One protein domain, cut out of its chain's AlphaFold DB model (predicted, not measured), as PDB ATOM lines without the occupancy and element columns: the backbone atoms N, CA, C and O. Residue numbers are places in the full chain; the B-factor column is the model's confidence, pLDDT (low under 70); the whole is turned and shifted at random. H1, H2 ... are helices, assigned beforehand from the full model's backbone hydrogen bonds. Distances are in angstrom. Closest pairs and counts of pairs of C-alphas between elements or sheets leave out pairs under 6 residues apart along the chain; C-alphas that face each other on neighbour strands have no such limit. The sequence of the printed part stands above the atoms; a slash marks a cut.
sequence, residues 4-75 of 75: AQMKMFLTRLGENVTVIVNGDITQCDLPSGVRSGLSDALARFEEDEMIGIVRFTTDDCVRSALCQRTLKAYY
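What this domain is: This is residues 4 to 75 of the 75 residues of the protein "PhoH family protein" of Klebsiella pneumoniae (UniProt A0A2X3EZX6). This domain has little regular structure: two short helices, H1 and H2, pack together in a body of long loops, and an arm, residues 57 to 75, sticks out and holds the third helix, H3. Of 72 printed residues, the helices, in the order H1, H2, H3, hold only 23; the class is all helix, with no named strand. The whole is only just loose, close to extended, with a radius of gyration of the C-alphas of 16.3 A, and spans 46 by 32 by 19 A.

How they stand to each other: Start at H1, residues 4 to 10, and look on to H2, residues 37 to 42: they touch, the closest C-alphas, of Met 6 and Gly 37, being 5.2 A apart. They run the same way at a steep tilt of 59 degrees. H3, residues 65 to 74, is apart from both. In H1, H2 and H3 every O i to N i+4 pair is within hydrogen-bond range.

Where its parts are: Find C-alpha 4 at (158.659, 244.169, 227.755); from there H1 runs 10.1 A to C-alpha 10. H2 runs 8.6 A from C-alpha 37 to C-alpha 42. H3 runs 14.8 A from C-alpha 65 to C-alpha 74 at (179.003, 270.815, 240.714).

The domain as a whole: The farthest C-alphas, of Glu 15 and Ala 73, are 48.5 A apart. The printed part has no cut, and both links are long. No printed residue is under 70 in pLDDT.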
ATOM      1  N   ALA A   4     158.772 245.623 227.886       96.62
ATOM      2  CA  ALA A   4     158.659 244.169 227.755       96.62
ATOM      3  C   ALA A   4     159.107 243.429 229.028       96.62
ATOM      4  O   ALA A   4     158.455 242.475 229.455       96.62
ATOM      5  N   GLN A   5     160.189 243.892 229.661       96.69
ATOM      6  CA  GLN A   5     160.678 243.331 230.923       96.69
ATOM      7  C   GLN A   5     159.707 243.610 232.080       96.69
ATOM      8  O   GLN A   5     159.431 242.701 232.858       96.69
ATOM      9  N   MET A   6     159.134 244.820 232.150       97.25
ATOM     10  CA  MET A   6     158.101 245.164 233.136       97.25
ATOM     11  C   MET A   6     156.887 244.245 233.003       97.25
ATOM     12  O   MET A   6     156.456 243.650 233.985       97.25
ATOM     13  N   LYS A   7     156.371 244.068 231.781       96.62
ATOM     14  CA  LYS A   7     155.258 243.149 231.519       96.62
ATOM     15  C   LYS A   7     155.585 241.742 232.014       96.62
ATOM     16  O   LYS A   7     154.789 241.157 232.738       96.62
ATOM     17  N   MET A   8     156.758 241.217 231.653       97.50
ATOM     18  CA  MET A   8     157.190 239.884 232.078       97.50
ATOM     19  C   MET A   8     157.225 239.753 233.605       97.50
ATOM     20  O   MET A   8     156.785 238.736 234.132       97.50
ATOM     21  N   PHE A   9     157.716 240.775 234.305       96.94
ATOM     22  CA  PHE A   9     157.750 240.813 235.763       96.94
ATOM     23  C   PHE A   9     156.341 240.835 236.376       96.94
ATOM     24  O   PHE A   9     156.008 239.948 237.157       96.94
ATOM     25  N   LEU A  10     155.492 241.784 235.969       94.88
ATOM     26  CA  LEU A  10     154.147 241.960 236.531       94.88
ATOM     27  C   LEU A  10     153.238 240.745 236.291       94.88
ATOM     28  O   LEU A  10     152.428 240.400 237.141       94.88
ATOM     29  N   THR A  11     153.401 240.035 235.172       95.81
ATOM     30  CA  THR A  11     152.621 238.811 234.894       95.81
ATOM     31  C   THR A  11     153.030 237.592 235.726       95.81
ATOM     32  O   THR A  11     152.402 236.544 235.612       95.81
ATOM     33  N   ARG A  12     154.095 237.693 236.529       96.12
ATOM     34  CA  ARG A  12     154.595 236.606 237.388       96.12
ATOM     35  C   ARG A  12     154.283 236.823 238.868       96.12
ATOM     36  O   ARG A  12     154.772 236.061 239.697       96.12
ATOM     37  N   LEU A  13     153.520 237.863 239.204       95.19
ATOM     38  CA  LEU A  13     153.106 238.108 240.580       95.19
ATOM     39  C   LEU A  13     152.166 236.988 241.040       95.19
ATOM     40  O   LEU A  13     151.196 236.667 240.360       95.19
ATOM     41  N   GLY A  14     152.511 236.363 242.166       94.81
ATOM     42  CA  GLY A  14     151.694 235.336 242.808       94.81
ATOM     43  C   GLY A  14     150.640 235.932 243.740       94.81
ATOM     44  O   GLY A  14     150.528 237.147 243.880       94.81
ATOM     45  N   GLU A  15     149.879 235.072 244.408       94.69
ATOM     46  CA  GLU A  15     148.906 235.496 245.420       94.69
ATOM     47  C   GLU A  15     149.593 235.948 246.721       94.69
ATOM     48  O   GLU A  15     150.697 235.503 247.040       94.69
ATOM     49  N   ASN A  16     148.920 236.806 247.496       93.69
ATOM     50  CA  ASN A  16     149.374 237.295 248.807       93.69
ATOM     51  C   ASN A  16     150.753 237.985 248.799       93.69
ATOM     52  O   ASN A  16     151.499 237.903 249.776       93.69
ATOM     53  N   VAL A  17     151.095 238.681 247.711       95.19
ATOM     54  CA  VAL A  17     152.309 239.505 247.619       95.19
ATOM     55  C   VAL A  17     151.960 240.985 247.521       95.19
ATOM     56  O   VAL A  17     150.967 241.369 246.908       95.19
ATOM     57  N   THR A  18     152.834 241.828 248.063       95.00
ATOM     58  CA  THR A  18     152.836 243.267 247.799       95.00
ATOM     59  C   THR A  18     154.137 243.603 247.095       95.00
ATOM     60  O   THR A  18     155.215 243.238 247.564       95.00
ATOM     61  N   VAL A  19     154.045 244.286 245.958       95.62
ATOM     62  CA  VAL A  19     155.210 244.681 245.170       95.62
ATOM     63  C   VAL A  19     155.264 246.191 245.067       95.62
ATOM     64  O   VAL A  19     154.271 246.838 244.761       95.62
ATOM     65  N   ILE A  20     156.458 246.733 245.291       96.31
ATOM     66  CA  ILE A  20     156.756 248.148 245.109       96.31
ATOM     67  C   ILE A  20     157.743 248.254 243.957       96.31
ATOM     68  O   ILE A  20     158.822 247.661 243.986       96.31
ATOM     69  N   VAL A  21     157.365 249.021 242.941       95.19
ATOM     70  CA  VAL A  21     158.239 249.384 241.829       95.19
ATOM     71  C   VAL A  21     158.549 250.867 241.963       95.19
ATOM     72  O   VAL A  21     157.636 251.688 241.964       95.19
ATOM     73  N   ASN A  22     159.828 251.218 242.064       95.25
ATOM     74  CA  ASN A  22     160.275 252.604 242.152       95.25
ATOM     75  C   ASN A  22     161.295 252.942 241.054       95.25
ATOM     76  O   ASN A  22     161.888 252.068 240.420       95.25
ATOM     77  N   GLY A  23     161.486 254.237 240.825       93.75
ATOM     78  CA  GLY A  23     162.492 254.764 239.910       93.75
ATOM     79  C   GLY A  23     162.233 256.226 239.568       93.75
ATOM     80  O   GLY A  23     161.156 256.754 239.839       93.75
ATOM     81  N   ASP A  24     163.226 256.863 238.955       92.88
ATOM     82  CA  ASP A  24     163.117 258.210 238.402       92.88
ATOM     83  C   ASP A  24     162.905 258.110 236.886       92.88
ATOM     84  O   ASP A  24     163.745 257.587 236.154       92.88
ATOM     85  N   ILE A  25     161.760 258.593 236.399       89.38
ATOM     86  CA  ILE A  25     161.419 258.542 234.969       89.38
ATOM     87  C   ILE A  25     162.321 259.432 234.104       89.38
ATOM     88  O   ILE A  25     162.370 259.232 232.891       89.38
ATOM     89  N   THR A  26     163.022 260.396 234.706       88.81
ATOM     90  CA  THR A  26     163.965 261.289 234.020       88.81
ATOM     91  C   THR A  26     165.359 260.675 233.886       88.81
ATOM     92  O   THR A  26     166.134 261.097 233.030       88.81
ATOM     93  N   GLN A  27     165.662 259.637 234.672       86.44
ATOM     94  CA  GLN A  27     166.938 258.924 234.663       86.44
ATOM     95  C   GLN A  27     166.749 257.534 234.055       86.44
ATOM     96  O   GLN A  27     166.416 256.559 234.729       86.44
ATOM     97  N   CYS A  28     166.924 257.448 232.737       86.50
ATOM     98  CA  CYS A  28     166.710 256.220 231.985       86.50
ATOM     99  C   CYS A  28     167.948 255.865 231.155       86.50
ATOM    100  O   CYS A  28     168.167 256.438 230.093       86.50
ATOM    101  N   ASP A  29     168.691 254.847 231.591       88.69
ATOM    102  CA  ASP A  29     169.895 254.344 230.903       88.69
ATOM    103  C   ASP A  29     169.581 253.408 229.719       88.69
ATOM    104  O   ASP A  29     170.421 252.629 229.267       88.69
ATOM    105  N   LEU A  30     168.334 253.403 229.242       91.56
ATOM    106  CA  LEU A  30     167.940 252.546 228.129       91.56
ATOM    107  C   LEU A  30     168.463 253.106 226.799       91.56
ATOM    108  O   LEU A  30     168.533 254.325 226.632       91.56
ATOM    109  N   PRO A  31     168.766 252.235 225.815       92.75
ATOM    110  CA  PRO A  31     169.101 252.684 224.471       92.75
ATOM    111  C   PRO A  31     168.022 253.608 223.893       92.75
ATOM    112  O   PRO A  31     166.832 253.459 224.186       92.75
ATOM    113  N   SER A  32     168.437 254.539 223.032       90.25
ATOM    114  CA  SER A  32     167.516 255.477 222.382       90.25
ATOM    115  C   SER A  32     166.373 254.744 221.668       90.25
ATOM    116  O   SER A  32     166.580 253.714 221.025       90.25
ATOM    117  N   GLY A  33     165.151 255.266 221.807       88.19
ATOM    118  CA  GLY A  33     163.931 254.671 221.250       88.19
ATOM    119  C   GLY A  33     163.332 253.524 222.074       88.19
ATOM    120  O   GLY A  33     162.223 253.078 221.776       88.19
ATOM    121  N   VAL A  34     164.001 253.056 223.131       93.94
ATOM    122  CA  VAL A  34     163.460 252.013 224.009       93.94
ATOM    123  C   VAL A  34     162.601 252.638 225.109       93.94
ATOM    124  O   VAL A  34     163.074 253.422 225.930       93.94
ATOM    125  N   ARG A  35     161.322 252.247 225.171       92.38
ATOM    126  CA  ARG A  35     160.389 252.741 226.195       92.38
ATOM    127  C   ARG A  35     160.742 252.198 227.585       92.38
ATOM    128  O   ARG A  35     160.832 250.980 227.783       92.38
ATOM    129  N   SER A  36     160.871 253.105 228.556       96.00
ATOM    130  CA  SER A  36     160.998 252.767 229.979       96.00
ATOM    131  C   SER A  36     159.782 251.984 230.462       96.00
ATOM    132  O   SER A  36     158.642 252.389 230.238       96.00
ATOM    133  N   GLY A  37     160.025 250.871 231.152       96.56
ATOM    134  CA  GLY A  37     158.961 250.059 231.728       96.56
ATOM    135  C   GLY A  37     158.192 250.778 232.830       96.56
ATOM    136  O   GLY A  37     156.985 250.596 232.924       96.56
ATOM    137  N   LEU A  38     158.856 251.626 233.625       95.75
ATOM    138  CA  LEU A  38     158.186 252.414 234.664       95.75
ATOM    139  C   LEU A  38     157.260 253.466 234.044       95.75
ATOM    140  O   LEU A  38     156.110 253.589 234.448       95.75
ATOM    141  N   SER A  39     157.735 254.178 233.018       94.81
ATOM    142  CA  SER A  39     156.908 255.144 232.285       94.81
ATOM    143  C   SER A  39     155.732 254.469 231.565       94.81
ATOM    144  O   SER A  39     154.630 255.010 231.569       94.81
ATOM    145  N   ASP A  40     155.939 253.284 230.974       95.94
ATOM    146  CA  ASP A  40     154.859 252.493 230.366       95.94
ATOM    147  C   ASP A  40     153.827 252.043 231.412       95.94
ATOM    148  O   ASP A  40     152.637 252.214 231.178       95.94
ATOM    149  N   ALA A  41     154.263 251.550 232.576       95.50
ATOM    150  CA  ALA A  41     153.370 251.143 233.662       95.50
ATOM    151  C   ALA A  41     152.529 252.317 234.190       95.50
ATOM    152  O   ALA A  41     151.309 252.205 234.258       95.50
ATOM    153  N   LEU A  42     153.152 253.467 234.468       94.94
ATOM    154  CA  LEU A  42     152.455 254.676 234.936       94.94
ATOM    155  C   LEU A  42     151.452 255.248 233.921       94.94
ATOM    156  O   LEU A  42     150.594 256.032 234.305       94.94
ATOM    157  N   ALA A  43     151.583 254.912 232.635       95.12
ATOM    158  CA  ALA A  43     150.635 255.307 231.593       95.12
ATOM    159  C   ALA A  43     149.519 254.272 231.365       95.12
ATOM    160  O   ALA A  43     148.594 254.539 230.602       95.12
ATOM    161  N   ARG A  44     149.644 253.070 231.941       95.06
ATOM    162  CA  ARG A  44     148.700 251.955 231.771       95.06
ATOM    163  C   ARG A  44     147.825 251.716 232.986       95.06
ATOM    164  O   ARG A  44     146.707 251.249 232.811       95.06
ATOM    165  N   PHE A  45     148.366 251.948 234.174       94.75
ATOM    166  CA  PHE A  45     147.643 251.777 235.420       94.75
ATOM    167  C   PHE A  45     147.046 253.105 235.867       94.75
ATOM    168  O   PHE A  45     147.702 254.145 235.797       94.75
ATOM    169  N   GLU A  46     145.810 253.030 236.337       93.88
ATOM    170  CA  GLU A  46     145.141 254.083 237.089       93.88
ATOM    171  C   GLU A  46     145.149 253.682 238.567       93.88
ATOM    172  O   GLU A  46     145.293 252.501 238.890       93.88
ATOM    173  N   GLU A  47     145.073 254.663 239.462       95.12
ATOM    174  CA  GLU A  47     144.991 254.384 240.896       95.12
ATOM    175  C   GLU A  47     143.645 253.734 241.232       95.12
ATOM    176  O   GLU A  47     142.591 254.220 240.816       95.12
ATOM    177  N   ASP A  48     143.687 252.653 242.006       94.81
ATOM    178  CA  ASP A  48     142.506 251.954 242.513       94.81
ATOM    179  C   ASP A  48     142.788 251.318 243.890       94.81
ATOM    180  O   ASP A  48     143.822 251.570 244.512       94.81
ATOM    181  N   GLU A  49     141.859 250.504 244.399       94.31
ATOM    182  CA  GLU A  49     141.994 249.848 245.710       94.31
ATOM    183  C   GLU A  49     143.201 248.892 245.807       94.31
ATOM    184  O   GLU A  49     143.684 248.617 246.906       94.31
ATOM    185  N   MET A  50     143.699 248.389 244.676       92.81
ATOM    186  CA  MET A  50     144.799 247.427 244.580       92.81
ATOM    187  C   MET A  50     146.118 248.077 244.136       92.81
ATOM    188  O   MET A  50     147.190 247.534 244.417       92.81
ATOM    189  N   ILE A  51     146.063 249.216 243.438       95.88
ATOM    190  CA  ILE A  51     147.222 249.893 242.850       95.88
ATOM    191  C   ILE A  51     147.345 251.317 243.393       95.88
ATOM    192  O   ILE A  51     146.615 252.224 243.002       95.88
ATOM    193  N   GLY A  52     148.360 251.531 244.234       96.31
ATOM    194  CA  GLY A  52     148.782 252.866 244.652       96.31
ATOM    195  C   GLY A  52     149.880 253.431 243.750       96.31
ATOM    196  O   GLY A  52     150.865 252.746 243.460       96.31
ATOM    197  N   ILE A  53     149.755 254.699 243.356       96.44
ATOM    198  CA  ILE A  53     150.811 255.445 242.664       96.44
ATOM    199  C   ILE A  53     151.278 256.578 243.578       96.44
ATOM    200  O   ILE A  53     150.510 257.439 243.985       96.44
ATOM    201  N   VAL A  54     152.573 256.592 243.892       95.50
ATOM    202  CA  VAL A  54     153.183 257.633 244.728       95.50
ATOM    203  C   VAL A  54     154.179 258.418 243.890       95.50
ATOM    204  O   VAL A  54     155.110 257.849 243.316       95.50
ATOM    205  N   ARG A  55     153.985 259.737 243.814       94.62
ATOM    206  CA  ARG A  55     154.881 260.660 243.109       94.62
ATOM    207  C   ARG A  55     155.588 261.542 244.124       94.62
ATOM    208  O   ARG A  55     154.968 262.417 244.713       94.62
ATOM    209  N   PHE A  56     156.881 261.303 244.300       94.62
ATOM    210  CA  PHE A  56     157.724 262.164 245.118       94.62
ATOM    211  C   PHE A  56     158.096 263.438 244.364       94.62
ATOM    212  O   PHE A  56     158.289 263.438 243.144       94.62
ATOM    213  N   THR A  57     158.224 264.513 245.121       91.88
ATOM    214  CA  THR A  57     158.681 265.822 244.674       91.88
ATOM    215  C   THR A  57     160.065 266.123 245.245       91.88
ATOM    216  O   THR A  57     160.642 265.346 246.010       91.88
ATOM    217  N   THR A  58     160.629 267.275 244.885       87.44
ATOM    218  CA  THR A  58     161.869 267.757 245.502       87.44
ATOM    219  C   THR A  58     161.729 267.996 247.002       87.44
ATOM    220  O   THR A  58     162.727 267.875 247.711       87.44
ATOM    221  N   ASP A  59     160.521 268.295 247.480       90.19
ATOM    222  CA  ASP A  59     160.256 268.593 248.892       90.19
ATOM    223  C   ASP A  59     160.338 267.336 249.766       90.19
ATOM    224  O   ASP A  59     160.695 267.410 250.940       90.19
ATOM    225  N   ASP A  60     160.126 266.163 249.167       91.69
ATOM    226  CA  ASP A  60     160.298 264.862 249.817       91.69
ATOM    227  C   ASP A  60     161.780 264.438 249.913       91.69
ATOM    228  O   ASP A  60     162.122 263.419 250.521       91.69
ATOM    229  N   CYS A  61     162.700 265.202 249.310       89.31
ATOM    230  CA  CYS A  61     164.114 264.854 249.251       89.31
ATOM    231  C   CYS A  61     164.883 265.350 250.483       89.31
ATOM    232  O   CYS A  61     165.377 266.478 250.540       89.31
ATOM    233  N   VAL A  62     165.089 264.462 251.454       91.50
ATOM    234  CA  VAL A  62     165.936 264.748 252.619       91.50
ATOM    235  C   VAL A  62     167.406 264.493 252.276       91.50
ATOM    236  O   VAL A  62     167.845 263.352 252.132       91.50
ATOM    237  N   ARG A  63     168.195 265.568 252.155       91.06
ATOM    238  CA  ARG A  63     169.640 265.508 251.859       91.06
ATOM    239  C   ARG A  63     170.468 265.985 253.041       91.06
ATOM    240  O   ARG A  63     170.174 267.023 253.631       91.06
ATOM    241  N   SER A  64     171.561 265.278 253.325       94.00
ATOM    242  CA  SER A  64     172.541 265.721 254.319       94.00
ATOM    243  C   SER A  64     173.167 267.065 253.926       94.00
ATOM    244  O   SER A  64     173.278 267.396 252.741       94.00
ATOM    245  N   ALA A  65     173.649 267.818 254.919       93.94
ATOM    246  CA  ALA A  65     174.338 269.088 254.682       93.94
ATOM    247  C   ALA A  65     175.535 268.936 253.721       93.94
ATOM    248  O   ALA A  65     175.794 269.820 252.906       93.94
ATOM    249  N   LEU A  66     176.239 267.797 253.772       95.19
ATOM    250  CA  LEU A  66     177.334 267.497 252.849       95.19
ATOM    251  C   LEU A  66     176.835 267.337 251.410       95.19
ATOM    252  O   LEU A  66     177.386 267.968 250.517       95.19
ATOM    253  N   CYS A  67     175.774 266.557 251.183       93.25
ATOM    254  CA  CYS A  67     175.207 266.366 249.846       93.25
ATOM    255  C   CYS A  67     174.765 267.702 249.226       93.25
ATOM    256  O   CYS A  67     175.095 267.984 248.078       93.25
ATOM    257  N   GLN A  68     174.108 268.570 250.004       91.00
ATOM    258  CA  GLN A  68     173.724 269.907 249.537       91.00
ATOM    259  C   GLN A  68     174.937 270.771 249.163       91.00
ATOM    260  O   GLN A  68     174.909 271.463 248.146       91.00
ATOM    261  N   ARG A  69     176.013 270.728 249.964       93.69
ATOM    262  CA  ARG A  69     177.272 271.428 249.653       93.69
ATOM    263  C   ARG A  69     177.921 270.893 248.381       93.69
ATOM    264  O   ARG A  69     178.386 271.692 247.579       93.69
ATOM    265  N   THR A  70     177.930 269.575 248.195       94.38
ATOM    266  CA  THR A  70     178.445 268.941 246.978       94.38
ATOM    267  C   THR A  70     177.647 269.386 245.761       94.38
ATOM    268  O   THR A  70     178.244 269.815 244.784       94.38
ATOM    269  N   LEU A  71     176.313 269.364 245.822       89.19
ATOM    270  CA  LEU A  71     175.477 269.794 244.699       89.19
ATOM    271  C   LEU A  71     175.780 271.236 244.279       89.19
ATOM    272  O   LEU A  71     176.053 271.445 243.109       89.19
ATOM    273  N   LYS A  72     175.859 272.183 245.225       89.75
ATOM    274  CA  LYS A  72     176.227 273.590 244.948       89.75
ATOM    275  C   LYS A  72     177.611 273.775 244.314       89.75
ATOM    276  O   LYS A  72     177.906 274.854 243.818       89.75
ATOM    277  N   ALA A  73     178.500 272.791 244.444       94.94
ATOM    278  CA  ALA A  73     179.847 272.865 243.890       94.94
ATOM    279  C   ALA A  73     179.928 272.335 242.448       94.94
ATOM    280  O   ALA A  73     180.861 272.700 241.738       94.94
ATOM    281  N   TYR A  74     178.992 271.476 242.029       91.06
ATOM    282  CA  TYR A  74     179.003 270.815 240.714       91.06
ATOM    283  C   TYR A  74     177.838 271.217 239.798       91.06
ATOM    284  O   TYR A  74     177.940 271.018 238.589       91.06
ATOM    285  N   TYR A  75     176.757 271.760 240.362       76.31
ATOM    286  CA  TYR A  75     175.560 272.245 239.671       76.31
ATOM    287  C   TYR A  75     175.318 273.711 240.024       76.31
ATOM    288  O   TYR A  75     174.949 274.467 239.101       76.31
TER     289      TYR A  75